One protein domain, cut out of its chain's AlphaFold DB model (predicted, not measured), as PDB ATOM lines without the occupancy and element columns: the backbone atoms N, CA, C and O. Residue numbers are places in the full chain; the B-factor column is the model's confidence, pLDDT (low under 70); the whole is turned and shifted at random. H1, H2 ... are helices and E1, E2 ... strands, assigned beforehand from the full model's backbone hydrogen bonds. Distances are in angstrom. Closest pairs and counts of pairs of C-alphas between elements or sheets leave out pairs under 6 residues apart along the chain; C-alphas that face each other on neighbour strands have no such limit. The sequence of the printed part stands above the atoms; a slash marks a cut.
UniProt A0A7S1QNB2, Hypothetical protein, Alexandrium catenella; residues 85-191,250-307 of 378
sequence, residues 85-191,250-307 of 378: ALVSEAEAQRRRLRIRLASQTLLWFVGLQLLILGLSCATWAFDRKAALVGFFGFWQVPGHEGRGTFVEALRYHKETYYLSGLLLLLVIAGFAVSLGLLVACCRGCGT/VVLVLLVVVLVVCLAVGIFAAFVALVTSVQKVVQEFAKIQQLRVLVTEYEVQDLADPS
ATOM      1  N   ALA A  85     -11.161  17.571  36.083       68.81
ATOM      2  CA  ALA A  85     -12.432  16.883  36.312       68.81
ATOM      3  C   ALA A  85     -13.092  16.413  35.000       68.81
ATOM      4  O   ALA A  85     -13.588  15.287  34.933       68.81
ATOM      5  N   LEU A  86     -13.033  17.222  33.936       66.25
ATOM      6  CA  LEU A  86     -13.579  16.862  32.623       66.25
ATOM      7  C   LEU A  86     -12.776  15.740  31.963       66.25
ATOM      8  O   LEU A  86     -13.359  14.872  31.309       66.25
ATOM      9  N   VAL A  87     -11.456  15.720  32.172       71.19
ATOM     10  CA  VAL A  87     -10.589  14.627  31.712       71.19
ATOM     11  C   VAL A  87     -11.045  13.306  32.340       71.19
ATOM     12  O   VAL A  87     -11.270  12.333  31.616       71.19
ATOM     13  N   SER A  88     -11.313  13.291  33.651       73.44
ATOM     14  CA  SER A  88     -11.771  12.086  34.360       73.44
ATOM     15  C   SER A  88     -13.140  11.567  33.876       73.44
ATOM     16  O   SER A  88     -13.339  10.360  33.692       73.44
ATOM     17  N   GLU A  89     -14.088  12.464  33.587       75.44
ATOM     18  CA  GLU A  89     -15.403  12.089  33.057       75.44
ATOM     19  C   GLU A  89     -15.307  11.589  31.611       75.44
ATOM     20  O   GLU A  89     -15.930  10.581  31.250       75.44
ATOM     21  N   ALA A  90     -14.485  12.243  30.786       70.25
ATOM     22  CA  ALA A  90     -14.217  11.824  29.417       70.25
ATOM     23  C   ALA A  90     -13.561  10.436  29.377       70.25
ATOM     24  O   ALA A  90     -13.958   9.590  28.568       70.25
ATOM     25  N   GLU A  91     -12.617  10.153  30.275       76.06
ATOM     26  CA  GLU A  91     -12.006   8.832  30.444       76.06
ATOM     27  C   GLU A  91     -13.026   7.772  30.873       76.06
ATOM     28  O   GLU A  91     -13.085   6.687  30.280       76.06
ATOM     29  N   ALA A  92     -13.890   8.089  31.841       79.38
ATOM     30  CA  ALA A  92     -14.947   7.187  32.288       79.38
ATOM     31  C   ALA A  92     -15.936   6.862  31.154       79.38
ATOM     32  O   ALA A  92     -16.319   5.700  30.965       79.38
ATOM     33  N   GLN A  93     -16.325   7.859  30.356       75.94
ATOM     34  CA  GLN A  93     -17.171   7.652  29.181       75.94
ATOM     35  C   GLN A  93     -16.460   6.841  28.089       75.94
ATOM     36  O   GLN A  93     -17.058   5.911  27.540       75.94
ATOM     37  N   ARG A  94     -15.180   7.130  27.804       74.88
ATOM     38  CA  ARG A  94     -14.347   6.349  26.870       74.88
ATOM     39  C   ARG A  94     -14.261   4.890  27.309       74.88
ATOM     40  O   ARG A  94     -14.430   3.998  26.479       74.88
ATOM     41  N   ARG A  95     -14.074   4.629  28.607       78.38
ATOM     42  CA  ARG A  95     -14.049   3.275  29.174       78.38
ATOM     43  C   ARG A  95     -15.382   2.558  28.972       78.38
ATOM     44  O   ARG A  95     -15.383   1.422  28.510       78.38
ATOM     45  N   ARG A  96     -16.517   3.216  29.242       81.88
ATOM     46  CA  ARG A  96     -17.858   2.637  29.014       81.88
ATOM     47  C   ARG A  96     -18.101   2.315  27.539       81.88
ATOM     48  O   ARG A  96     -18.598   1.233  27.239       81.88
ATOM     49  N   LEU A  97     -17.734   3.216  26.627       77.56
ATOM     50  CA  LEU A  97     -17.854   2.984  25.186       77.56
ATOM     51  C   LEU A  97     -16.980   1.809  24.732       77.56
ATOM     52  O   LEU A  97     -17.480   0.916  24.051       77.56
ATOM     53  N   ARG A  98     -15.708   1.765  25.154       77.56
ATOM     54  CA  ARG A  98     -14.804   0.640  24.862       77.56
ATOM     55  C   ARG A  98     -15.364  -0.677  25.382       77.56
ATOM     56  O   ARG A  98     -15.351  -1.650  24.645       77.56
ATOM     57  N   ILE A  99     -15.900  -0.702  26.605       82.44
ATOM     58  CA  ILE A  99     -16.525  -1.902  27.176       82.44
ATOM     59  C   ILE A  99     -17.731  -2.342  26.341       82.44
ATOM     60  O   ILE A  99     -17.852  -3.527  26.053       82.44
ATOM     61  N   ARG A 100     -18.598  -1.418  25.903       79.25
ATOM     62  CA  ARG A 100     -19.746  -1.759  25.044       79.25
ATOM     63  C   ARG A 100     -19.298  -2.337  23.704       79.25
ATOM     64  O   ARG A 100     -19.752  -3.421  23.347       79.25
ATOM     65  N   LEU A 101     -18.374  -1.670  23.013       80.69
ATOM     66  CA  LEU A 101     -17.841  -2.147  21.734       80.69
ATOM     67  C   LEU A 101     -17.154  -3.509  21.892       80.69
ATOM     68  O   LEU A 101     -17.474  -4.437  21.156       80.69
ATOM     69  N   ALA A 102     -16.298  -3.661  22.908       82.12
ATOM     70  CA  ALA A 102     -15.627  -4.922  23.218       82.12
ATOM     71  C   ALA A 102     -16.630  -6.042  23.546       82.12
ATOM     72  O   ALA A 102     -16.481  -7.168  23.076       82.12
ATOM     73  N   SER A 103     -17.683  -5.737  24.311       85.62
ATOM     74  CA  SER A 103     -18.733  -6.705  24.643       85.62
ATOM     75  C   SER A 103     -19.526  -7.141  23.410       85.62
ATOM     76  O   SER A 103     -19.816  -8.324  23.259       85.62
ATOM     77  N   GLN A 104     -19.805  -6.219  22.485       84.81
ATOM     78  CA  GLN A 104     -20.495  -6.522  21.234       84.81
ATOM     79  C   GLN A 104     -19.618  -7.382  20.317       84.81
ATOM     80  O   GLN A 104     -20.108  -8.351  19.738       84.81
ATOM     81  N   THR A 105     -18.318  -7.087  20.220       83.31
ATOM     82  CA  THR A 105     -17.378  -7.933  19.465       83.31
ATOM     83  C   THR A 105     -17.225  -9.317  20.090       83.31
ATOM     84  O   THR A 105     -17.202 -10.315  19.373       83.31
ATOM     85  N   LEU A 106     -17.185  -9.396  21.424       88.94
ATOM     86  CA  LEU A 106     -17.110 -10.661  22.149       88.94
ATOM     87  C   LEU A 106     -18.373 -11.504  21.928       88.94
ATOM     88  O   LEU A 106     -18.262 -12.706  21.713       88.94
ATOM     89  N   LEU A 107     -19.556 -10.883  21.920       91.44
ATOM     90  CA  LEU A 107     -20.823 -11.569  21.668       91.44
ATOM     91  C   LEU A 107     -20.849 -12.230  20.282       91.44
ATOM     92  O   LEU A 107     -21.209 -13.400  20.177       91.44
ATOM     93  N   TRP A 108     -20.427 -11.514  19.234       88.62
ATOM     94  CA  TRP A 108     -20.336 -12.078  17.882       88.62
ATOM     95  C   TRP A 108     -19.319 -13.218  17.792       88.62
ATOM     96  O   TRP A 108     -19.608 -14.241  17.174       88.62
ATOM     97  N   PHE A 109     -18.160 -13.079  18.442       89.38
ATOM     98  CA  PHE A 109     -17.157 -14.142  18.501       89.38
ATOM     99  C   PHE A 109     -17.701 -15.397  19.196       89.38
ATOM    100  O   PHE A 109     -17.602 -16.493  18.651       89.38
ATOM    101  N   VAL A 110     -18.332 -15.239  20.363       94.44
ATOM    102  CA  VAL A 110     -18.955 -16.350  21.096       94.44
ATOM    103  C   VAL A 110     -20.060 -16.994  20.261       94.44
ATOM    104  O   VAL A 110     -20.092 -18.215  20.149       94.44
ATOM    105  N   GLY A 111     -20.921 -16.201  19.618       94.88
ATOM    106  CA  GLY A 111     -21.962 -16.708  18.723       94.88
ATOM    107  C   GLY A 111     -21.402 -17.545  17.569       94.88
ATOM    108  O   GLY A 111     -21.904 -18.637  17.309       94.88
ATOM    109  N   LEU A 112     -20.324 -17.084  16.922       93.88
ATOM    110  CA  LEU A 112     -19.641 -17.832  15.862       93.88
ATOM    111  C   LEU A 112     -19.047 -19.150  16.381       93.88
ATOM    112  O   LEU A 112     -19.220 -20.185  15.743       93.88
ATOM    113  N   GLN A 113     -18.390 -19.139  17.545       95.75
ATOM    114  CA  GLN A 113     -17.843 -20.362  18.141       95.75
ATOM    115  C   GLN A 113     -18.949 -21.356  18.508       95.75
ATOM    116  O   GLN A 113     -18.823 -22.541  18.217       95.75
ATOM    117  N   LEU A 114     -20.066 -20.891  19.077       96.56
ATOM    118  CA  LEU A 114     -21.221 -21.744  19.374       96.56
ATOM    119  C   LEU A 114     -21.843 -22.337  18.106       96.56
ATOM    120  O   LEU A 114     -22.244 -23.499  18.118       96.56
ATOM    121  N   LEU A 115     -21.888 -21.577  17.008       96.31
ATOM    122  CA  LEU A 115     -22.348 -22.080  15.713       96.31
ATOM    123  C   LEU A 115     -21.421 -23.178  15.175       96.31
ATOM    124  O   LEU A 115     -21.915 -24.224  14.754       96.31
ATOM    125  N   ILE A 116     -20.098 -22.974  15.232       96.62
ATOM    126  CA  ILE A 116     -19.113 -23.993  14.834       96.62
ATOM    127  C   ILE A 116     -19.289 -25.242  15.696       96.62
ATOM    128  O   ILE A 116     -19.437 -26.325  15.147       96.62
ATOM    129  N   LEU A 117     -19.373 -25.098  17.023       95.38
ATOM    130  CA  LEU A 117     -19.590 -26.220  17.942       95.38
ATOM    131  C   LEU A 117     -20.911 -26.952  17.666       95.38
ATOM    132  O   LEU A 117     -20.951 -28.181  17.699       95.38
ATOM    133  N   GLY A 118     -21.984 -26.226  17.346       96.06
ATOM    134  CA  GLY A 118     -23.260 -26.817  16.945       96.06
ATOM    135  C   GLY A 118     -23.136 -27.656  15.669       96.06
ATOM    136  O   GLY A 118     -23.618 -28.790  15.625       96.06
ATOM    137  N   LEU A 119     -22.431 -27.144  14.656       96.31
ATOM    138  CA  LEU A 119     -22.142 -27.883  13.424       96.31
ATOM    139  C   LEU A 119     -21.195 -29.067  13.668       96.31
ATOM    140  O   LEU A 119     -21.418 -30.139  13.113       96.31
ATOM    141  N   SER A 120     -20.199 -28.933  14.544       94.00
ATOM    142  CA  SER A 120     -19.324 -30.030  14.976       94.00
ATOM    143  C   SER A 120     -20.130 -31.168  15.606       94.00
ATOM    144  O   SER A 120     -19.988 -32.324  15.201       94.00
ATOM    145  N   CYS A 121     -21.053 -30.851  16.518       93.75
ATOM    146  CA  CYS A 121     -21.978 -31.825  17.102       93.75
ATOM    147  C   CYS A 121     -22.859 -32.494  16.037       93.75
ATOM    148  O   CYS A 121     -23.070 -33.707  16.093       93.75
ATOM    149  N   ALA A 122     -23.334 -31.736  15.042       94.12
ATOM    150  CA  ALA A 122     -24.083 -32.297  13.921       94.12
ATOM    151  C   ALA A 122     -23.221 -33.268  13.093       94.12
ATOM    152  O   ALA A 122     -23.665 -34.379  12.808       94.12
ATOM    153  N   THR A 123     -21.971 -32.910  12.769       93.81
ATOM    154  CA  THR A 123     -21.059 -33.810  12.037       93.81
ATOM    155  C   THR A 123     -20.777 -35.098  12.812       93.81
ATOM    156  O   THR A 123     -20.833 -36.175  12.224       93.81
ATOM    157  N   TRP A 124     -20.602 -35.028  14.135       92.69
ATOM    158  CA  TRP A 124     -20.504 -36.217  14.986       92.69
ATOM    159  C   TRP A 124     -21.794 -37.054  14.976       92.69
ATOM    160  O   TRP A 124     -21.748 -38.286  14.921       92.69
ATOM    161  N   ALA A 125     -22.971 -36.421  14.992       91.50
ATOM    162  CA  ALA A 125     -24.246 -37.135  14.936       91.50
ATOM    163  C   ALA A 125     -24.411 -37.925  13.623       91.50
ATOM    164  O   ALA A 125     -24.879 -39.068  13.654       91.50
ATOM    165  N   PHE A 126     -23.972 -37.357  12.495       92.38
ATOM    166  CA  PHE A 126     -23.998 -38.016  11.186       92.38
ATOM    167  C   PHE A 126     -22.889 -39.059  11.003       92.38
ATOM    168  O   PHE A 126     -23.123 -40.078  10.350       92.38
ATOM    169  N   ASP A 127     -21.716 -38.867  11.612       91.38
ATOM    170  CA  ASP A 127     -20.573 -39.770  11.460       91.38
ATOM    171  C   ASP A 127     -20.683 -41.044  12.318       91.38
ATOM    172  O   ASP A 127     -19.924 -41.302  13.258       91.38
ATOM    173  N   ARG A 128     -21.687 -41.876  12.016       89.50
ATOM    174  CA  ARG A 128     -21.965 -43.129  12.746       89.50
ATOM    175  C   ARG A 128     -20.813 -44.129  12.712       89.50
ATOM    176  O   ARG A 128     -20.712 -44.940  13.626       89.50
ATOM    177  N   LYS A 129     -19.966 -44.076  11.684       89.06
ATOM    178  CA  LYS A 129     -18.867 -45.026  11.469       89.06
ATOM    179  C   LYS A 129     -17.489 -44.459  11.830       89.06
ATOM    180  O   LYS A 129     -16.509 -45.147  11.583       89.06
ATOM    181  N   ALA A 130     -17.413 -43.248  12.395       85.94
ATOM    182  CA  ALA A 130     -16.150 -42.541  12.633       85.94
ATOM    183  C   ALA A 130     -15.287 -42.405  11.356       85.94
ATOM    184  O   ALA A 130     -14.057 -42.419  11.397       85.94
ATOM    185  N   ALA A 131     -15.936 -42.286  10.194       89.25
ATOM    186  CA  ALA A 131     -15.270 -42.184   8.904       89.25
ATOM    187  C   ALA A 131     -14.473 -40.878   8.778       89.25
ATOM    188  O   ALA A 131     -13.415 -40.875   8.152       89.25
ATOM    189  N   LEU A 132     -14.932 -39.783   9.403       88.56
ATOM    190  CA  LEU A 132     -14.191 -38.516   9.421       88.56
ATOM    191  C   LEU A 132     -12.906 -38.647  10.240       88.56
ATOM    192  O   LEU A 132     -11.866 -38.129   9.843       88.56
ATOM    193  N   VAL A 133     -12.970 -39.370  11.359       86.62
ATOM    194  CA  VAL A 133     -11.816 -39.626  12.231       86.62
ATOM    195  C   VAL A 133     -10.732 -40.396  11.473       86.62
ATOM    196  O   VAL A 133      -9.567 -40.000  11.513       86.62
ATOM    197  N   GLY A 134     -11.125 -41.420  10.711       84.31
ATOM    198  CA  GLY A 134     -10.216 -42.150   9.825       84.31
ATOM    199  C   GLY A 134      -9.689 -41.310   8.655       84.31
ATOM    200  O   GLY A 134      -8.510 -41.397   8.330       84.31
ATOM    201  N   PHE A 135     -10.530 -40.470   8.041       88.75
ATOM    202  CA  PHE A 135     -10.156 -39.653   6.881       88.75
ATOM    203  C   PHE A 135      -9.099 -38.588   7.201       88.75
ATOM    204  O   PHE A 135      -8.138 -38.435   6.453       88.75
ATOM    205  N   PHE A 136      -9.271 -37.843   8.298       87.81
ATOM    206  CA  PHE A 136      -8.329 -36.778   8.657       87.81
ATOM    207  C   PHE A 136      -7.014 -37.314   9.232       87.81
ATOM    208  O   PHE A 136      -5.993 -36.640   9.121       87.81
ATOM    209  N   GLY A 137      -7.027 -38.495   9.859       81.81
ATOM    210  CA  GLY A 137      -5.809 -39.149  10.345       81.81
ATOM    211  C   GLY A 137      -5.012 -38.336  11.374       81.81
ATOM    212  O   GLY A 137      -3.803 -38.525  11.495       81.81
ATOM    213  N   PHE A 138      -5.652 -37.410  12.099       86.44
ATOM    214  CA  PHE A 138      -4.997 -36.673  13.184       86.44
ATOM    215  C   PHE A 138      -4.513 -37.626  14.285       86.44
ATOM    216  O   PHE A 138      -5.029 -38.733  14.419       86.44
ATOM    217  N   TRP A 139      -3.531 -37.192  15.082       79.50
ATOM    218  CA  TRP A 139      -2.939 -38.020  16.136       79.50
ATOM    219  C   TRP A 139      -4.006 -38.506  17.129       79.50
ATOM    220  O   TRP A 139      -4.696 -37.700  17.755       79.50
ATOM    221  N   GLN A 140      -4.139 -39.826  17.252       76.81
ATOM    222  CA  GLN A 140      -5.143 -40.489  18.081       76.81
ATOM    223  C   GLN A 140      -4.487 -41.191  19.264       76.81
ATOM    224  O   GLN A 140      -3.402 -41.762  19.157       76.81
ATOM    225  N   VAL A 141      -5.181 -41.168  20.401       81.00
ATOM    226  CA  VAL A 141      -4.794 -41.961  21.567       81.00
ATOM    227  C   VAL A 141      -5.150 -43.431  21.286       81.00
ATOM    228  O   VAL A 141      -6.302 -43.704  20.936       81.00
ATOM    229  N   PRO A 142      -4.206 -44.380  21.445       77.75
ATOM    230  CA  PRO A 142      -4.457 -45.799  21.201       77.75
ATOM    231  C   PRO A 142      -5.635 -46.324  22.030       77.75
ATOM    232  O   PRO A 142      -5.756 -46.003  23.211       77.75
ATOM    233  N   GLY A 143      -6.494 -47.146  21.421       77.88
ATOM    234  CA  GLY A 143      -7.672 -47.728  22.083       77.88
ATOM    235  C   GLY A 143      -8.959 -46.897  21.983       77.88
ATOM    236  O   GLY A 143     -10.009 -47.357  22.429       77.88
ATOM    237  N   HIS A 144      -8.913 -45.720  21.349       80.06
ATOM    238  CA  HIS A 144     -10.072 -44.846  21.123       80.06
ATOM    239  C   HIS A 144     -10.294 -44.534  19.631       80.06
ATOM    240  O   HIS A 144     -10.613 -43.411  19.272       80.06
ATOM    241  N   GLU A 145     -10.116 -45.517  18.744       74.12
ATOM    242  CA  GLU A 145     -10.235 -45.329  17.281       74.12
ATOM    243  C   GLU A 145     -11.689 -45.392  16.767       74.12
ATOM    244  O   GLU A 145     -11.988 -45.010  15.636       74.12
ATOM    245  N   GLY A 146     -12.617 -45.890  17.590       75.31
ATOM    246  CA  GLY A 146     -14.038 -45.991  17.252       75.31
ATOM    247  C   GLY A 146     -14.827 -44.706  17.529       75.31
ATOM    248  O   GLY A 146     -14.343 -43.779  18.163       75.31
ATOM    249  N   ARG A 147     -16.108 -44.678  17.129       79.81
ATOM    250  CA  ARG A 147     -17.030 -43.539  17.361       79.81
ATOM    251  C   ARG A 147     -17.050 -43.045  18.818       79.81
ATOM    252  O   ARG A 147     -17.221 -41.845  19.037       79.81
ATOM    253  N   GLY A 148     -16.931 -43.974  19.772       81.88
ATOM    254  CA  GLY A 148     -17.013 -43.710  21.208       81.88
ATOM    255  C   GLY A 148     -18.348 -43.097  21.648       81.88
ATOM    256  O   GLY A 148     -19.301 -42.946  20.876       81.88
ATOM    257  N   THR A 149     -18.423 -42.732  22.922       87.38
ATOM    258  CA  THR A 149     -19.472 -41.854  23.455       87.38
ATOM    259  C   THR A 149     -19.237 -40.397  23.033       87.38
ATOM    260  O   THR A 149     -18.142 -40.018  22.625       87.38
ATOM    261  N   PHE A 150     -20.251 -39.533  23.161       85.75
ATOM    262  CA  PHE A 150     -20.113 -38.100  22.852       85.75
ATOM    263  C   PHE A 150     -18.965 -37.431  23.628       85.75
ATOM    264  O   PHE A 150     -18.209 -36.633  23.080       85.75
ATOM    265  N   VAL A 151     -18.813 -37.787  24.906       87.00
ATOM    266  CA  VAL A 151     -17.779 -37.226  25.786       87.00
ATOM    267  C   VAL A 151     -16.384 -37.702  25.375       87.00
ATOM    268  O   VAL A 151     -15.440 -36.914  25.399       87.00
ATOM    269  N   GLU A 152     -16.244 -38.962  24.956       86.94
ATOM    270  CA  GLU A 152     -14.986 -39.489  24.411       86.94
ATOM    271  C   GLU A 152     -14.631 -38.822  23.082       86.94
ATOM    272  O   GLU A 152     -13.490 -38.399  22.903       86.94
ATOM    273  N   ALA A 153     -15.612 -38.627  22.196       85.50
ATOM    274  CA  ALA A 153     -15.413 -37.921  20.934       85.50
ATOM    275  C   ALA A 153     -14.951 -36.468  21.147       85.50
ATOM    276  O   ALA A 153     -14.019 -36.014  20.488       85.50
ATOM    277  N   LEU A 154     -15.530 -35.757  22.120       85.00
ATOM    278  CA  LEU A 154     -15.078 -34.417  22.514       85.00
ATOM    279  C   LEU A 154     -13.674 -34.406  23.126       85.00
ATOM    280  O   LEU A 154     -12.963 -33.413  23.002       85.00
ATOM    281  N   ARG A 155     -13.268 -35.468  23.824       86.69
ATOM    282  CA  ARG A 155     -11.970 -35.514  24.508       86.69
ATOM    283  C   ARG A 155     -10.832 -35.880  23.557       86.69
ATOM    284  O   ARG A 155      -9.781 -35.247  23.614       86.69
ATOM    285  N   TYR A 156     -11.049 -36.869  22.693       85.94
ATOM    286  CA  TYR A 156     -10.001 -37.462  21.855       85.94
ATOM    287  C   TYR A 156     -10.064 -37.041  20.382       85.94
ATOM    288  O   TYR A 156      -9.041 -37.069  19.706       85.94
ATOM    289  N   HIS A 157     -11.219 -36.591  19.882       87.44
ATOM    290  CA  HIS A 157     -11.417 -36.236  18.467       87.44
ATOM    291  C   HIS A 157     -11.857 -34.777  18.262       87.44
ATOM    292  O   HIS A 157     -12.438 -34.437  17.230       87.44
ATOM    293  N   LYS A 158     -11.573 -33.896  19.235       89.38
ATOM    294  CA  LYS A 158     -11.957 -32.472  19.197       89.38
ATOM    295  C   LYS A 158     -11.526 -31.753  17.920       89.38
ATOM    296  O   LYS A 158     -12.337 -31.044  17.336       89.38
ATOM    297  N   GLU A 159     -10.292 -31.967  17.466       90.44
ATOM    298  CA  GLU A 159      -9.742 -31.257  16.304       90.44
ATOM    299  C   GLU A 159     -10.453 -31.684  15.015       90.44
ATOM    300  O   GLU A 159     -10.859 -30.839  14.220       90.44
ATOM    301  N   THR A 160     -10.696 -32.991  14.851       91.44
ATOM    302  CA  THR A 160     -11.419 -33.560  13.706       91.44
ATOM    303  C   THR A 160     -12.808 -32.947  13.568       91.44
ATOM    304  O   THR A 160     -13.158 -32.446  12.500       91.44
ATOM    305  N   TYR A 161     -13.590 -32.960  14.653       92.69
ATOM    306  CA  TYR A 161     -14.972 -32.483  14.616       92.69
ATOM    307  C   TYR A 161     -15.073 -30.951  14.587       92.69
ATOM    308  O   TYR A 161     -16.009 -30.400  14.000       92.69
ATOM    309  N   TYR A 162     -14.115 -30.234  15.182       94.38
ATOM    310  CA  TYR A 162     -14.035 -28.776  15.057       94.38
ATOM    311  C   TYR A 162     -13.747 -28.368  13.608       94.38
ATOM    312  O   TYR A 162     -14.467 -27.542  13.042       94.38
ATOM    313  N   LEU A 163     -12.757 -29.003  12.973       94.50
ATOM    314  CA  LEU A 163     -12.394 -28.720  11.589       94.50
ATOM    315  C   LEU A 163     -13.515 -29.108  10.617       94.50
ATOM    316  O   LEU A 163     -13.839 -28.322   9.728       94.50
ATOM    317  N   SER A 164     -14.167 -30.261  10.801       94.06
ATOM    318  CA  SER A 164     -15.316 -30.644   9.970       94.06
ATOM    319  C   SER A 164     -16.497 -29.682  10.134       94.06
ATOM    320  O   SER A 164     -17.141 -29.340   9.143       94.06
ATOM    321  N   GLY A 165     -16.759 -29.199  11.353       95.88
ATOM    322  CA  GLY A 165     -17.770 -28.172  11.621       95.88
ATOM    323  C   GLY A 165     -17.454 -26.835  10.940       95.88
ATOM    324  O   GLY A 165     -18.336 -26.233  10.326       95.88
ATOM    325  N   LEU A 166     -16.189 -26.400  10.974       96.00
ATOM    326  CA  LEU A 166     -15.722 -25.197  10.280       96.00
ATOM    327  C   LEU A 166     -15.843 -25.327   8.752       96.00
ATOM    328  O   LEU A 166     -16.342 -24.415   8.095       96.00
ATOM    329  N   LEU A 167     -15.429 -26.463   8.183       95.38
ATOM    330  CA  LEU A 167     -15.554 -26.731   6.745       95.38
ATOM    331  C   LEU A 167     -17.024 -26.749   6.310       95.38
ATOM    332  O   LEU A 167     -17.370 -26.146   5.294       95.38
ATOM    333  N   LEU A 168     -17.899 -27.372   7.103       95.69
ATOM    334  CA  LEU A 168     -19.339 -27.376   6.850       95.69
ATOM    335  C   LEU A 168     -19.921 -25.954   6.881       95.69
ATOM    336  O   LEU A 168     -20.694 -25.598   5.994       95.69
ATOM    337  N   LEU A 169     -19.513 -25.121   7.845       96.50
ATOM    338  CA  LEU A 169     -19.927 -23.716   7.911       96.50
ATOM    339  C   LEU A 169     -19.514 -22.939   6.654       96.50
ATOM    340  O   LEU A 169     -20.331 -22.206   6.097       96.50
ATOM    341  N   LEU A 170     -18.272 -23.113   6.190       95.38
ATOM    342  CA  LEU A 170     -17.761 -22.451   4.984       95.38
ATOM    343  C   LEU A 170     -18.512 -22.896   3.726       95.38
ATOM    344  O   LEU A 170     -18.856 -22.054   2.900       95.38
ATOM    345  N   VAL A 171     -18.821 -24.188   3.598       95.75
ATOM    346  CA  VAL A 171     -19.621 -24.714   2.482       95.75
ATOM    347  C   VAL A 171     -21.040 -24.149   2.508       95.75
ATOM    348  O   VAL A 171     -21.523 -23.693   1.474       95.75
ATOM    349  N   ILE A 172     -21.698 -24.116   3.675       95.06
ATOM    350  CA  ILE A 172     -23.044 -23.537   3.828       95.06
ATOM    351  C   ILE A 172     -23.028 -22.043   3.479       95.06
ATOM    352  O   ILE A 172     -23.885 -21.582   2.724       95.06
ATOM    353  N   ALA A 173     -22.045 -21.290   3.979       94.06
ATOM    354  CA  ALA A 173     -21.888 -19.871   3.671       94.06
ATOM    355  C   ALA A 173     -21.641 -19.643   2.171       94.06
ATOM    356  O   ALA A 173     -22.293 -18.801   1.555       94.06
ATOM    357  N   GLY A 174     -20.752 -20.430   1.562       92.75
ATOM    358  CA  GLY A 174     -20.458 -20.360   0.135       92.75
ATOM    359  C   GLY A 174     -21.651 -20.717  -0.746       92.75
ATOM    360  O   GLY A 174     -21.908 -20.030  -1.735       92.75
ATOM    361  N   PHE A 175     -22.430 -21.731  -0.367       92.44
ATOM    362  CA  PHE A 175     -23.681 -22.077  -1.039       92.44
ATOM    363  C   PHE A 175     -24.717 -20.953  -0.911       92.44
ATOM    364  O   PHE A 175     -25.314 -20.568  -1.912       92.44
ATOM    365  N   ALA A 176     -24.890 -20.370   0.280       91.94
ATOM    366  CA  ALA A 176     -25.816 -19.260   0.499       91.94
ATOM    367  C   ALA A 176     -25.446 -18.016  -0.329       91.94
ATOM    368  O   ALA A 176     -26.323 -17.399  -0.933       91.94
ATOM    369  N   VAL A 177     -24.154 -17.676  -0.413       90.25
ATOM    370  CA  VAL A 177     -23.657 -16.580  -1.264       90.25
ATOM    371  C   VAL A 177     -23.882 -16.895  -2.742       90.25
ATOM    372  O   VAL A 177     -24.425 -16.063  -3.465       90.25
ATOM    373  N   SER A 178     -23.529 -18.104  -3.186       87.38
ATOM    374  CA  SER A 178     -23.708 -18.534  -4.579       87.38
ATOM    375  C   SER A 178     -25.185 -18.509  -4.985       87.38
ATOM    376  O   SER A 178     -25.535 -17.963  -6.027       87.38
ATOM    377  N   LEU A 179     -26.071 -19.021  -4.127       87.12
ATOM    378  CA  LEU A 179     -27.517 -18.978  -4.329       87.12
ATOM    379  C   LEU A 179     -28.046 -17.539  -4.335       87.12
ATOM    380  O   LEU A 179     -28.859 -17.193  -5.186       87.12
ATOM    381  N   GLY A 180     -27.570 -16.682  -3.430       81.12
ATOM    382  CA  GLY A 180     -27.926 -15.263  -3.402       81.12
ATOM    383  C   GLY A 180     -27.547 -14.538  -4.696       81.12
ATOM    384  O   GLY A 180     -28.365 -13.792  -5.236       81.12
ATOM    385  N   LEU A 181     -26.351 -14.808  -5.229       79.56
ATOM    386  CA  LEU A 181     -25.890 -14.282  -6.518       79.56
ATOM    387  C   LEU A 181     -26.750 -14.792  -7.680       79.56
ATOM    388  O   LEU A 181     -27.164 -13.994  -8.520       79.56
ATOM    389  N   LEU A 182     -27.084 -16.087  -7.697       75.62
ATOM    390  CA  LEU A 182     -27.980 -16.670  -8.700       75.62
ATOM    391  C   LEU A 182     -29.368 -16.018  -8.658       75.62
ATOM    392  O   LEU A 182     -29.875 -15.574  -9.684       75.62
ATOM    393  N   VAL A 183     -29.970 -15.884  -7.475       73.44
ATOM    394  CA  VAL A 183     -31.290 -15.255  -7.311       73.44
ATOM    395  C   VAL A 183     -31.258 -13.773  -7.707       73.44
ATOM    396  O   VAL A 183     -32.202 -13.290  -8.335       73.44
ATOM    397  N   ALA A 184     -30.195 -13.038  -7.366       69.81
ATOM    398  CA  ALA A 184     -30.023 -11.644  -7.776       69.81
ATOM    399  C   ALA A 184     -29.906 -11.511  -9.303       69.81
ATOM    400  O   ALA A 184     -30.555 -10.645  -9.892       69.81
ATOM    401  N   CYS A 185     -29.155 -12.411  -9.944       68.06
ATOM    402  CA  CYS A 185     -29.041 -12.484 -11.398       68.06
ATOM    403  C   CYS A 185     -30.404 -12.773 -12.058       68.06
ATOM    404  O   CYS A 185     -30.820 -12.052 -12.969       68.06
ATOM    405  N   CYS A 186     -31.167 -13.737 -11.527       62.16
ATOM    406  CA  CYS A 186     -32.510 -14.064 -12.014       62.16
ATOM    407  C   CYS A 186     -33.503 -12.899 -11.863       62.16
ATOM    408  O   CYS A 186     -34.299 -12.645 -12.766       62.16
ATOM    409  N   ARG A 187     -33.457 -12.151 -10.750       63.12
ATOM    410  CA  ARG A 187     -34.308 -10.959 -10.556       63.12
ATOM    411  C   ARG A 187     -33.947  -9.817 -11.509       63.12
ATOM    412  O   ARG A 187     -34.848  -9.112 -11.952       63.12
ATOM    413  N   GLY A 188     -32.666  -9.660 -11.850       54.94
ATOM    414  CA  GLY A 188     -32.201  -8.680 -12.838       54.94
ATOM    415  C   GLY A 188     -32.670  -8.979 -14.266       54.94
ATOM    416  O   GLY A 188     -32.975  -8.056 -15.014       54.94
ATOM    417  N   CYS A 189     -32.822 -10.257 -14.628       50.47
ATOM    418  CA  CYS A 189     -33.342 -10.653 -15.943       50.47
ATOM    419  C   CYS A 189     -34.834 -10.308 -16.126       50.47
ATOM    420  O   CYS A 189     -35.274 -10.042 -17.241       50.47
ATOM    421  N   GLY A 190     -35.618 -10.260 -15.041       45.62
ATOM    422  CA  GLY A 190     -37.058  -9.962 -15.083       45.62
ATOM    423  C   GLY A 190     -37.420  -8.499 -15.376       45.62
ATOM    424  O   GLY A 190     -38.590  -8.202 -15.605       45.62
ATOM    425  N   THR A 191     -36.450  -7.579 -15.373       42.09
ATOM    426  CA  THR A 191     -36.668  -6.148 -15.666       42.09
ATOM    427  C   THR A 191     -36.108  -5.712 -17.023       42.09
ATOM    428  O   THR A 191     -36.254  -4.544 -17.401       42.09
ATOM    429  N   VAL A 250     -19.494 -39.515 -12.852       78.50
ATOM    430  CA  VAL A 250     -19.606 -38.133 -13.355       78.50
ATOM    431  C   VAL A 250     -20.379 -37.244 -12.380       78.50
ATOM    432  O   VAL A 250     -19.934 -36.138 -12.073       78.50
ATOM    433  N   VAL A 251     -21.502 -37.728 -11.844       80.00
ATOM    434  CA  VAL A 251     -22.284 -36.991 -10.838       80.00
ATOM    435  C   VAL A 251     -21.455 -36.756  -9.575       80.00
ATOM    436  O   VAL A 251     -21.454 -35.645  -9.050       80.00
ATOM    437  N   LEU A 252     -20.695 -37.757  -9.119       82.56
ATOM    438  CA  LEU A 252     -19.792 -37.611  -7.979       82.56
ATOM    439  C   LEU A 252     -18.731 -36.532  -8.231       82.56
ATOM    440  O   LEU A 252     -18.526 -35.672  -7.376       82.56
ATOM    441  N   VAL A 253     -18.090 -36.535  -9.404       88.62
ATOM    442  CA  VAL A 253     -17.096 -35.514  -9.777       88.62
ATOM    443  C   VAL A 253     -17.723 -34.121  -9.780       88.62
ATOM    444  O   VAL A 253     -17.149 -33.199  -9.207       88.62
ATOM    445  N   LEU A 254     -18.920 -33.960 -10.351       86.50
ATOM    446  CA  LEU A 254     -19.628 -32.677 -10.346       86.50
ATOM    447  C   LEU A 254     -19.961 -32.205  -8.926       86.50
ATOM    448  O   LEU A 254     -19.744 -31.036  -8.613       86.50
ATOM    449  N   LEU A 255     -20.427 -33.097  -8.046       88.44
ATOM    450  CA  LEU A 255     -20.697 -32.762  -6.644       88.44
ATOM    451  C   LEU A 255     -19.427 -32.328  -5.903       88.44
ATOM    452  O   LEU A 255     -19.466 -31.354  -5.152       88.44
ATOM    453  N   VAL A 256     -18.298 -33.003  -6.140       91.25
ATOM    454  CA  VAL A 256     -16.999 -32.620  -5.568       91.25
ATOM    455  C   VAL A 256     -16.560 -31.251  -6.086       91.25
ATOM    456  O   VAL A 256     -16.142 -30.411  -5.293       91.25
ATOM    457  N   VAL A 257     -16.705 -30.982  -7.387       91.75
ATOM    458  CA  VAL A 257     -16.386 -29.668  -7.967       91.75
ATOM    459  C   VAL A 257     -17.252 -28.574  -7.342       91.75
ATOM    460  O   VAL A 257     -16.720 -27.553  -6.910       91.75
ATOM    461  N   VAL A 258     -18.566 -28.791  -7.224       90.25
ATOM    462  CA  VAL A 258     -19.483 -27.837  -6.576       90.25
ATOM    463  C   VAL A 258     -19.082 -27.597  -5.120       90.25
ATOM    464  O   VAL A 258     -19.015 -26.447  -4.694       90.25
ATOM    465  N   LEU A 259     -18.752 -28.652  -4.372       91.75
ATOM    466  CA  LEU A 259     -18.293 -28.544  -2.987       91.75
ATOM    467  C   LEU A 259     -17.021 -27.690  -2.871       91.75
ATOM    468  O   LEU A 259     -16.961 -26.797  -2.026       91.75
ATOM    469  N   VAL A 260     -16.026 -27.938  -3.729       94.31
ATOM    470  CA  VAL A 260     -14.763 -27.181  -3.761       94.31
ATOM    471  C   VAL A 260     -15.015 -25.712  -4.094       94.31
ATOM    472  O   VAL A 260     -14.470 -24.831  -3.427       94.31
ATOM    473  N   VAL A 261     -15.879 -25.431  -5.073       92.94
ATOM    474  CA  VAL A 261     -16.263 -24.057  -5.432       92.94
ATOM    475  C   VAL A 261     -16.974 -23.372  -4.266       92.94
ATOM    476  O   VAL A 261     -16.595 -22.262  -3.898       92.94
ATOM    477  N   CYS A 262     -17.953 -24.025  -3.631       93.88
ATOM    478  CA  CYS A 262     -18.637 -23.472  -2.463       93.88
ATOM    479  C   CYS A 262     -17.658 -23.189  -1.319       93.88
ATOM    480  O   CYS A 262     -17.732 -22.126  -0.713       93.88
ATOM    481  N   LEU A 263     -16.707 -24.083  -1.052       95.44
ATOM    482  CA  LEU A 263     -15.686 -23.862  -0.031       95.44
ATOM    483  C   LEU A 263     -14.798 -22.650  -0.359       95.44
ATOM    484  O   LEU A 263     -14.589 -21.798   0.503       95.44
ATOM    485  N   ALA A 264     -14.331 -22.528  -1.604       94.56
ATOM    486  CA  ALA A 264     -13.527 -21.388  -2.043       94.56
ATOM    487  C   ALA A 264     -14.293 -20.058  -1.914       94.56
ATOM    488  O   ALA A 264     -13.769 -19.087  -1.365       94.56
ATOM    489  N   VAL A 265     -15.560 -20.030  -2.348       94.19
ATOM    490  CA  VAL A 265     -16.448 -18.862  -2.203       94.19
ATOM    491  C   VAL A 265     -16.687 -18.537  -0.727       94.19
ATOM    492  O   VAL A 265     -16.642 -17.369  -0.347       94.19
ATOM    493  N   GLY A 266     -16.894 -19.550   0.117       94.44
ATOM    494  CA  GLY A 266     -17.069 -19.389   1.560       94.44
ATOM    495  C   GLY A 266     -15.852 -18.760   2.239       94.44
ATOM    496  O   GLY A 266     -16.003 -17.812   3.008       94.44
ATOM    497  N   ILE A 267     -14.642 -19.227   1.910       94.00
ATOM    498  CA  ILE A 267     -13.383 -18.659   2.421       94.00
ATOM    499  C   ILE A 267     -13.225 -17.205   1.971       94.00
ATOM    500  O   ILE A 267     -12.934 -16.332   2.791       94.00
ATOM    501  N   PHE A 268     -13.453 -16.928   0.686       94.38
ATOM    502  CA  PHE A 268     -13.360 -15.571   0.151       94.38
ATOM    503  C   PHE A 268     -14.357 -14.621   0.833       94.38
ATOM    504  O   PHE A 268     -13.982 -13.533   1.272       94.38
ATOM    505  N   ALA A 269     -15.612 -15.051   0.997       91.06
ATOM    506  CA  ALA A 269     -16.639 -14.274   1.682       91.06
ATOM    507  C   ALA A 269     -16.284 -14.014   3.155       91.06
ATOM    508  O   ALA A 269     -16.440 -12.888   3.631       91.06
ATOM    509  N   ALA A 270     -15.758 -15.018   3.866       91.50
ATOM    510  CA  ALA A 270     -15.302 -14.866   5.246       91.50
ATOM    511  C   ALA A 270     -14.158 -13.845   5.362       91.50
ATOM    512  O   ALA A 270     -14.174 -13.002   6.261       91.50
ATOM    513  N   PHE A 271     -13.205 -13.862   4.425       91.56
ATOM    514  CA  PHE A 271     -12.110 -12.892   4.383       91.56
ATOM    515  C   PHE A 271     -12.614 -11.461   4.143       91.56
ATOM    516  O   PHE A 271     -12.267 -10.548   4.892       91.56
ATOM    517  N   VAL A 272     -13.490 -11.258   3.153       90.62
ATOM    518  CA  VAL A 272     -14.090  -9.939   2.880       90.62
ATOM    519  C   VAL A 272     -14.898  -9.439   4.083       90.62
ATOM    520  O   VAL A 272     -14.790  -8.272   4.464       90.62
ATOM    521  N   ALA A 273     -15.674 -10.310   4.732       89.19
ATOM    522  CA  ALA A 273     -16.426  -9.964   5.937       89.19
ATOM    523  C   ALA A 273     -15.505  -9.552   7.101       89.19
ATOM    524  O   ALA A 273     -15.796  -8.581   7.807       89.19
ATOM    525  N   LEU A 274     -14.374 -10.242   7.277       88.56
ATOM    526  CA  LEU A 274     -13.372  -9.907   8.289       88.56
ATOM    527  C   LEU A 274     -12.755  -8.530   8.021       88.56
ATOM    528  O   LEU A 274     -12.770  -7.670   8.901       88.56
ATOM    529  N   VAL A 275     -12.271  -8.297   6.797       89.75
ATOM    530  CA  VAL A 275     -11.641  -7.026   6.409       89.75
ATOM    531  C   VAL A 275     -12.622  -5.862   6.559       89.75
ATOM    532  O   VAL A 275     -12.291  -4.862   7.192       89.75
ATOM    533  N   THR A 276     -13.848  -5.998   6.049       85.88
ATOM    534  CA  THR A 276     -14.869  -4.939   6.146       85.88
ATOM    535  C   THR A 276     -15.290  -4.653   7.590       85.88
ATOM    536  O   THR A 276     -15.527  -3.497   7.938       85.88
ATOM    537  N   SER A 277     -15.343  -5.669   8.456       83.12
ATOM    538  CA  SER A 277     -15.621  -5.484   9.884       83.12
ATOM    539  C   SER A 277     -14.491  -4.733  10.587       83.12
ATOM    540  O   SER A 277     -14.757  -3.774  11.310       83.12
ATOM    541  N   VAL A 278     -13.230  -5.108  10.335       80.44
ATOM    542  CA  VAL A 278     -12.057  -4.409  10.889       80.44
ATOM    543  C   VAL A 278     -12.023  -2.958  10.416       80.44
ATOM    544  O   VAL A 278     -11.884  -2.050  11.233       80.44
ATOM    545  N   GLN A 279     -12.224  -2.724   9.118       78.56
ATOM    546  CA  GLN A 279     -12.270  -1.379   8.547       78.56
ATOM    547  C   GLN A 279     -13.356  -0.520   9.200       78.56
ATOM    548  O   GLN A 279     -13.062   0.594   9.621       78.56
ATOM    549  N   LYS A 280     -14.580  -1.039   9.360       81.81
ATOM    550  CA  LYS A 280     -15.674  -0.309  10.024       81.81
ATOM    551  C   LYS A 280     -15.350   0.036  11.476       81.81
ATOM    552  O   LYS A 280     -15.609   1.158  11.897       81.81
ATOM    553  N   VAL A 281     -14.769  -0.898  12.233       79.81
ATOM    554  CA  VAL A 281     -14.375  -0.653  13.633       79.81
ATOM    555  C   VAL A 281     -13.310   0.440  13.713       79.81
ATOM    556  O   VAL A 281     -13.426   1.339  14.544       79.81
ATOM    557  N   VAL A 282     -12.298   0.394  12.843       76.62
ATOM    558  CA  VAL A 282     -11.226   1.399  12.802       76.62
ATOM    559  C   VAL A 282     -11.767   2.769  12.387       76.62
ATOM    560  O   VAL A 282     -11.443   3.762  13.033       76.62
ATOM    561  N   GLN A 283     -12.623   2.828  11.363       75.06
ATOM    562  CA  GLN A 283     -13.246   4.069  10.893       75.06
ATOM    563  C   GLN A 283     -14.112   4.719  11.975       75.06
ATOM    564  O   GLN A 283     -13.981   5.914  12.244       75.06
ATOM    565  N   GLU A 284     -14.964   3.932  12.632       74.94
ATOM    566  CA  GLU A 284     -15.842   4.429  13.690       74.94
ATOM    567  C   GLU A 284     -15.030   4.877  14.911       74.94
ATOM    568  O   GLU A 284     -15.296   5.926  15.500       74.94
ATOM    569  N   PHE A 285     -13.982   4.127  15.262       69.50
ATOM    570  CA  PHE A 285     -13.088   4.508  16.347       69.50
ATOM    571  C   PHE A 285     -12.346   5.812  16.036       69.50
ATOM    572  O   PHE A 285     -12.342   6.707  16.878       69.50
ATOM    573  N   ALA A 286     -11.781   5.962  14.836       68.44
ATOM    574  CA  ALA A 286     -11.088   7.181  14.421       68.44
ATOM    575  C   ALA A 286     -12.021   8.405  14.465       68.44
ATOM    576  O   ALA A 286     -11.695   9.409  15.103       68.44
ATOM    577  N   LYS A 287     -13.230   8.281  13.900       68.25
ATOM    578  CA  LYS A 287     -14.230   9.358  13.872       68.25
ATOM    579  C   LYS A 287     -14.693   9.773  15.273       68.25
ATOM    580  O   LYS A 287     -14.770  10.965  15.572       68.25
ATOM    581  N   ILE A 288     -14.980   8.807  16.152       67.88
ATOM    582  CA  ILE A 288     -15.442   9.093  17.522       67.88
ATOM    583  C   ILE A 288     -14.326   9.705  18.381       67.88
ATOM    584  O   ILE A 288     -14.611  10.568  19.217       67.88
ATOM    585  N   GLN A 289     -13.071   9.266  18.221       62.34
ATOM    586  CA  GLN A 289     -11.957   9.810  19.007       62.34
ATOM    587  C   GLN A 289     -11.704  11.285  18.677       62.34
ATOM    588  O   GLN A 289     -11.543  12.080  19.599       62.34
ATOM    589  N   GLN A 290     -11.733  11.664  17.398       60.41
ATOM    590  CA  GLN A 290     -11.402  13.029  16.979       60.41
ATOM    591  C   GLN A 290     -12.494  14.047  17.352       60.41
ATOM    592  O   GLN A 290     -12.185  15.095  17.915       60.41
ATOM    593  N   LEU A 291     -13.779  13.711  17.176       61.72
ATOM    594  CA  LEU A 291     -14.888  14.610  17.541       61.72
ATOM    595  C   LEU A 291     -15.000  14.857  19.054       61.72
ATOM    596  O   LEU A 291     -15.378  15.946  19.486       61.72
ATOM    597  N   ARG A 292     -14.673  13.855  19.880       62.50
ATOM    598  CA  ARG A 292     -14.734  14.005  21.340       62.50
ATOM    599  C   ARG A 292     -13.580  14.822  21.904       62.50
ATOM    600  O   ARG A 292     -13.802  15.512  22.890       62.50
ATOM    601  N   VAL A 293     -12.381  14.747  21.327       62.19
ATOM    602  CA  VAL A 293     -11.246  15.574  21.775       62.19
ATOM    603  C   VAL A 293     -11.562  17.055  21.545       62.19
ATOM    604  O   VAL A 293     -11.543  17.823  22.501       62.19
ATOM    605  N   LEU A 294     -12.034  17.409  20.344       60.47
ATOM    606  CA  LEU A 294     -12.324  18.797  19.973       60.47
ATOM    607  C   LEU A 294     -13.407  19.454  20.850       60.47
ATOM    608  O   LEU A 294     -13.274  20.598  21.272       60.47
ATOM    609  N   VAL A 295     -14.496  18.748  21.166       60.88
ATOM    610  CA  VAL A 295     -15.585  19.341  21.972       60.88
ATOM    611  C   VAL A 295     -15.260  19.373  23.469       60.88
ATOM    612  O   VAL A 295     -15.828  20.188  24.192       60.88
ATOM    613  N   THR A 296     -14.351  18.515  23.940       60.19
ATOM    614  CA  THR A 296     -13.931  18.524  25.352       60.19
ATOM    615  C   THR A 296     -12.930  19.645  25.627       60.19
ATOM    616  O   THR A 296     -12.964  20.227  26.705       60.19
ATOM    617  N   GLU A 297     -12.069  19.966  24.661       63.62
ATOM    618  CA  GLU A 297     -11.006  20.963  24.830       63.62
ATOM    619  C   GLU A 297     -11.498  22.409  24.615       63.62
ATOM    620  O   GLU A 297     -10.992  23.335  25.254       63.62
ATOM    621  N   TYR A 298     -12.542  22.603  23.793       70.25
ATOM    622  CA  TYR A 298     -13.079  23.923  23.442       70.25
ATOM    623  C   TYR A 298     -14.523  24.138  23.911       70.25
ATOM    624  O   TYR A 298     -15.508  23.659  23.327       70.25
ATOM    625  N   GLU A 299     -14.648  24.953  24.950       78.81
ATOM    626  CA  GLU A 299     -15.910  25.310  25.570       78.81
ATOM    627  C   GLU A 299     -16.507  26.587  24.946       78.81
ATOM    628  O   GLU A 299     -15.811  27.580  24.745       78.81
ATOM    629  N   VAL A 300     -17.816  26.592  24.651       83.56
ATOM    630  CA  VAL A 300     -18.514  27.807  24.183       83.56
ATOM    631  C   VAL A 300     -18.690  28.785  25.343       83.56
ATOM    632  O   VAL A 300     -19.203  28.405  26.397       83.56
ATOM    633  N   GLN A 301     -18.294  30.036  25.153       83.75
ATOM    634  CA  GLN A 301     -18.461  31.108  26.128       83.75
ATOM    635  C   GLN A 301     -19.939  31.494  26.292       83.75
ATOM    636  O   GLN A 301     -20.693  31.536  25.320       83.75
ATOM    637  N   ASP A 302     -20.337  31.802  27.526       85.81
ATOM    638  CA  ASP A 302     -21.637  32.406  27.815       85.81
ATOM    639  C   ASP A 302     -21.601  33.910  27.493       85.81
ATOM    640  O   ASP A 302     -20.740  34.631  28.000       85.81
ATOM    641  N   LEU A 303     -22.508  34.364  26.627       84.44
ATOM    642  CA  LEU A 303     -22.670  35.764  26.221       84.44
ATOM    643  C   LEU A 303     -23.852  36.448  26.914       84.44
ATOM    644  O   LEU A 303     -24.221  37.549  26.511       84.44
ATOM    645  N   ALA A 304     -24.480  35.803  27.899       79.19
ATOM    646  CA  ALA A 304     -25.591  36.406  28.618       79.19
ATOM    647  C   ALA A 304     -25.146  37.712  29.293       79.19
ATOM    648  O   ALA A 304     -24.168  37.728  30.044       79.19
ATOM    649  N   ASP A 305     -25.874  38.796  29.032       68.06
ATOM    650  CA  ASP A 305     -25.684  40.057  29.742       68.06
ATOM    651  C   ASP A 305     -26.192  39.890  31.188       68.06
ATOM    652  O   ASP A 305     -27.261  39.301  31.383       68.06
ATOM    653  N   PRO A 306     -25.492  40.372  32.231       59.19
ATOM    654  CA  PRO A 306     -26.050  40.422  33.580       59.19
ATOM    655  C   PRO A 306     -27.430  41.100  33.662       59.19
ATOM    656  O   PRO A 306     -28.217  40.732  34.534       59.19
ATOM    657  N   SER A 307     -27.773  42.024  32.754       56.72
ATOM    658  CA  SER A 307     -29.115  42.628  32.690       56.72
ATOM    659  C   SER A 307     -30.214  41.660  32.232       56.72
ATOM    660  O   SER A 307     -31.388  41.872  32.518       56.72
TER     661      SER A 307
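Overview. This is residues 85 to 191 and 250 to 307 of the 378 residues of the protein "Hypothetical protein" of Alexandrium catenella (UniProt A0A7S1QNB2). Two long helices, H5 and H1, run side by side in opposite ways with few contacts between them, and a third, H4, crosses both about perpendicular towards one end of the pair. The short helices H2 and H3 lie near the beginning of H4, whose residues 179 to 189 stick out on the far side of H5, while residues 298 to 307 stick out as a tail beyond the end of H5. The printed part has 165 residues, with H1, H2, H3, H4, H5 and strand E1 in that order, mostly helix. It is extended, with a radius of gyration of the C-alphas of 25.7 A, and flat, spanning 91 by 55 by 21 A.

Along the chain. H5, residues 250 to 297, is the longest helix at 70.9 A, from C-alpha 250 at (-19.606, -38.133, -13.355). H1, residues 85 to 126, begins at C-alpha 85 (-12.432, 16.883, 36.312) and measures 61.5 A. H4, residues 158 to 189, measures 46.6 A. H2 is residues 131 to 136, H3 residues 150 to 156, and E1, residues 298 to 300, pairs with no named strand.

Arrangement. H4 is the hub. It touches H5 at 88 degrees, closest at C-alphas Gly 174 and Gly 266, 3.8 A. It touches H1 at 83 degrees, closest at C-alphas Gly 165 and Ser 120, 4.1 A. It touches H2, closest at C-alphas Thr 160 and Val 133, 6.3 A. H1 and H5 are close but not clearly touching, at a shallow tilt of 10 degrees. H3 is near H1. In the five helices every O i to N i+4 pair is within hydrogen-bond range.

Size, cuts and confidence. C-alphas 143 and 307 are farthest apart, 93.5 A. Residues 192 to 249 are not printed; C-alphas 191 and 250 are 36.3 A apart. The link from H2 to H3 is long, 13 residues. pLDDT is under 70 at residues 85 to 86, 184 to 191, 285 to 297 and 305 to 307.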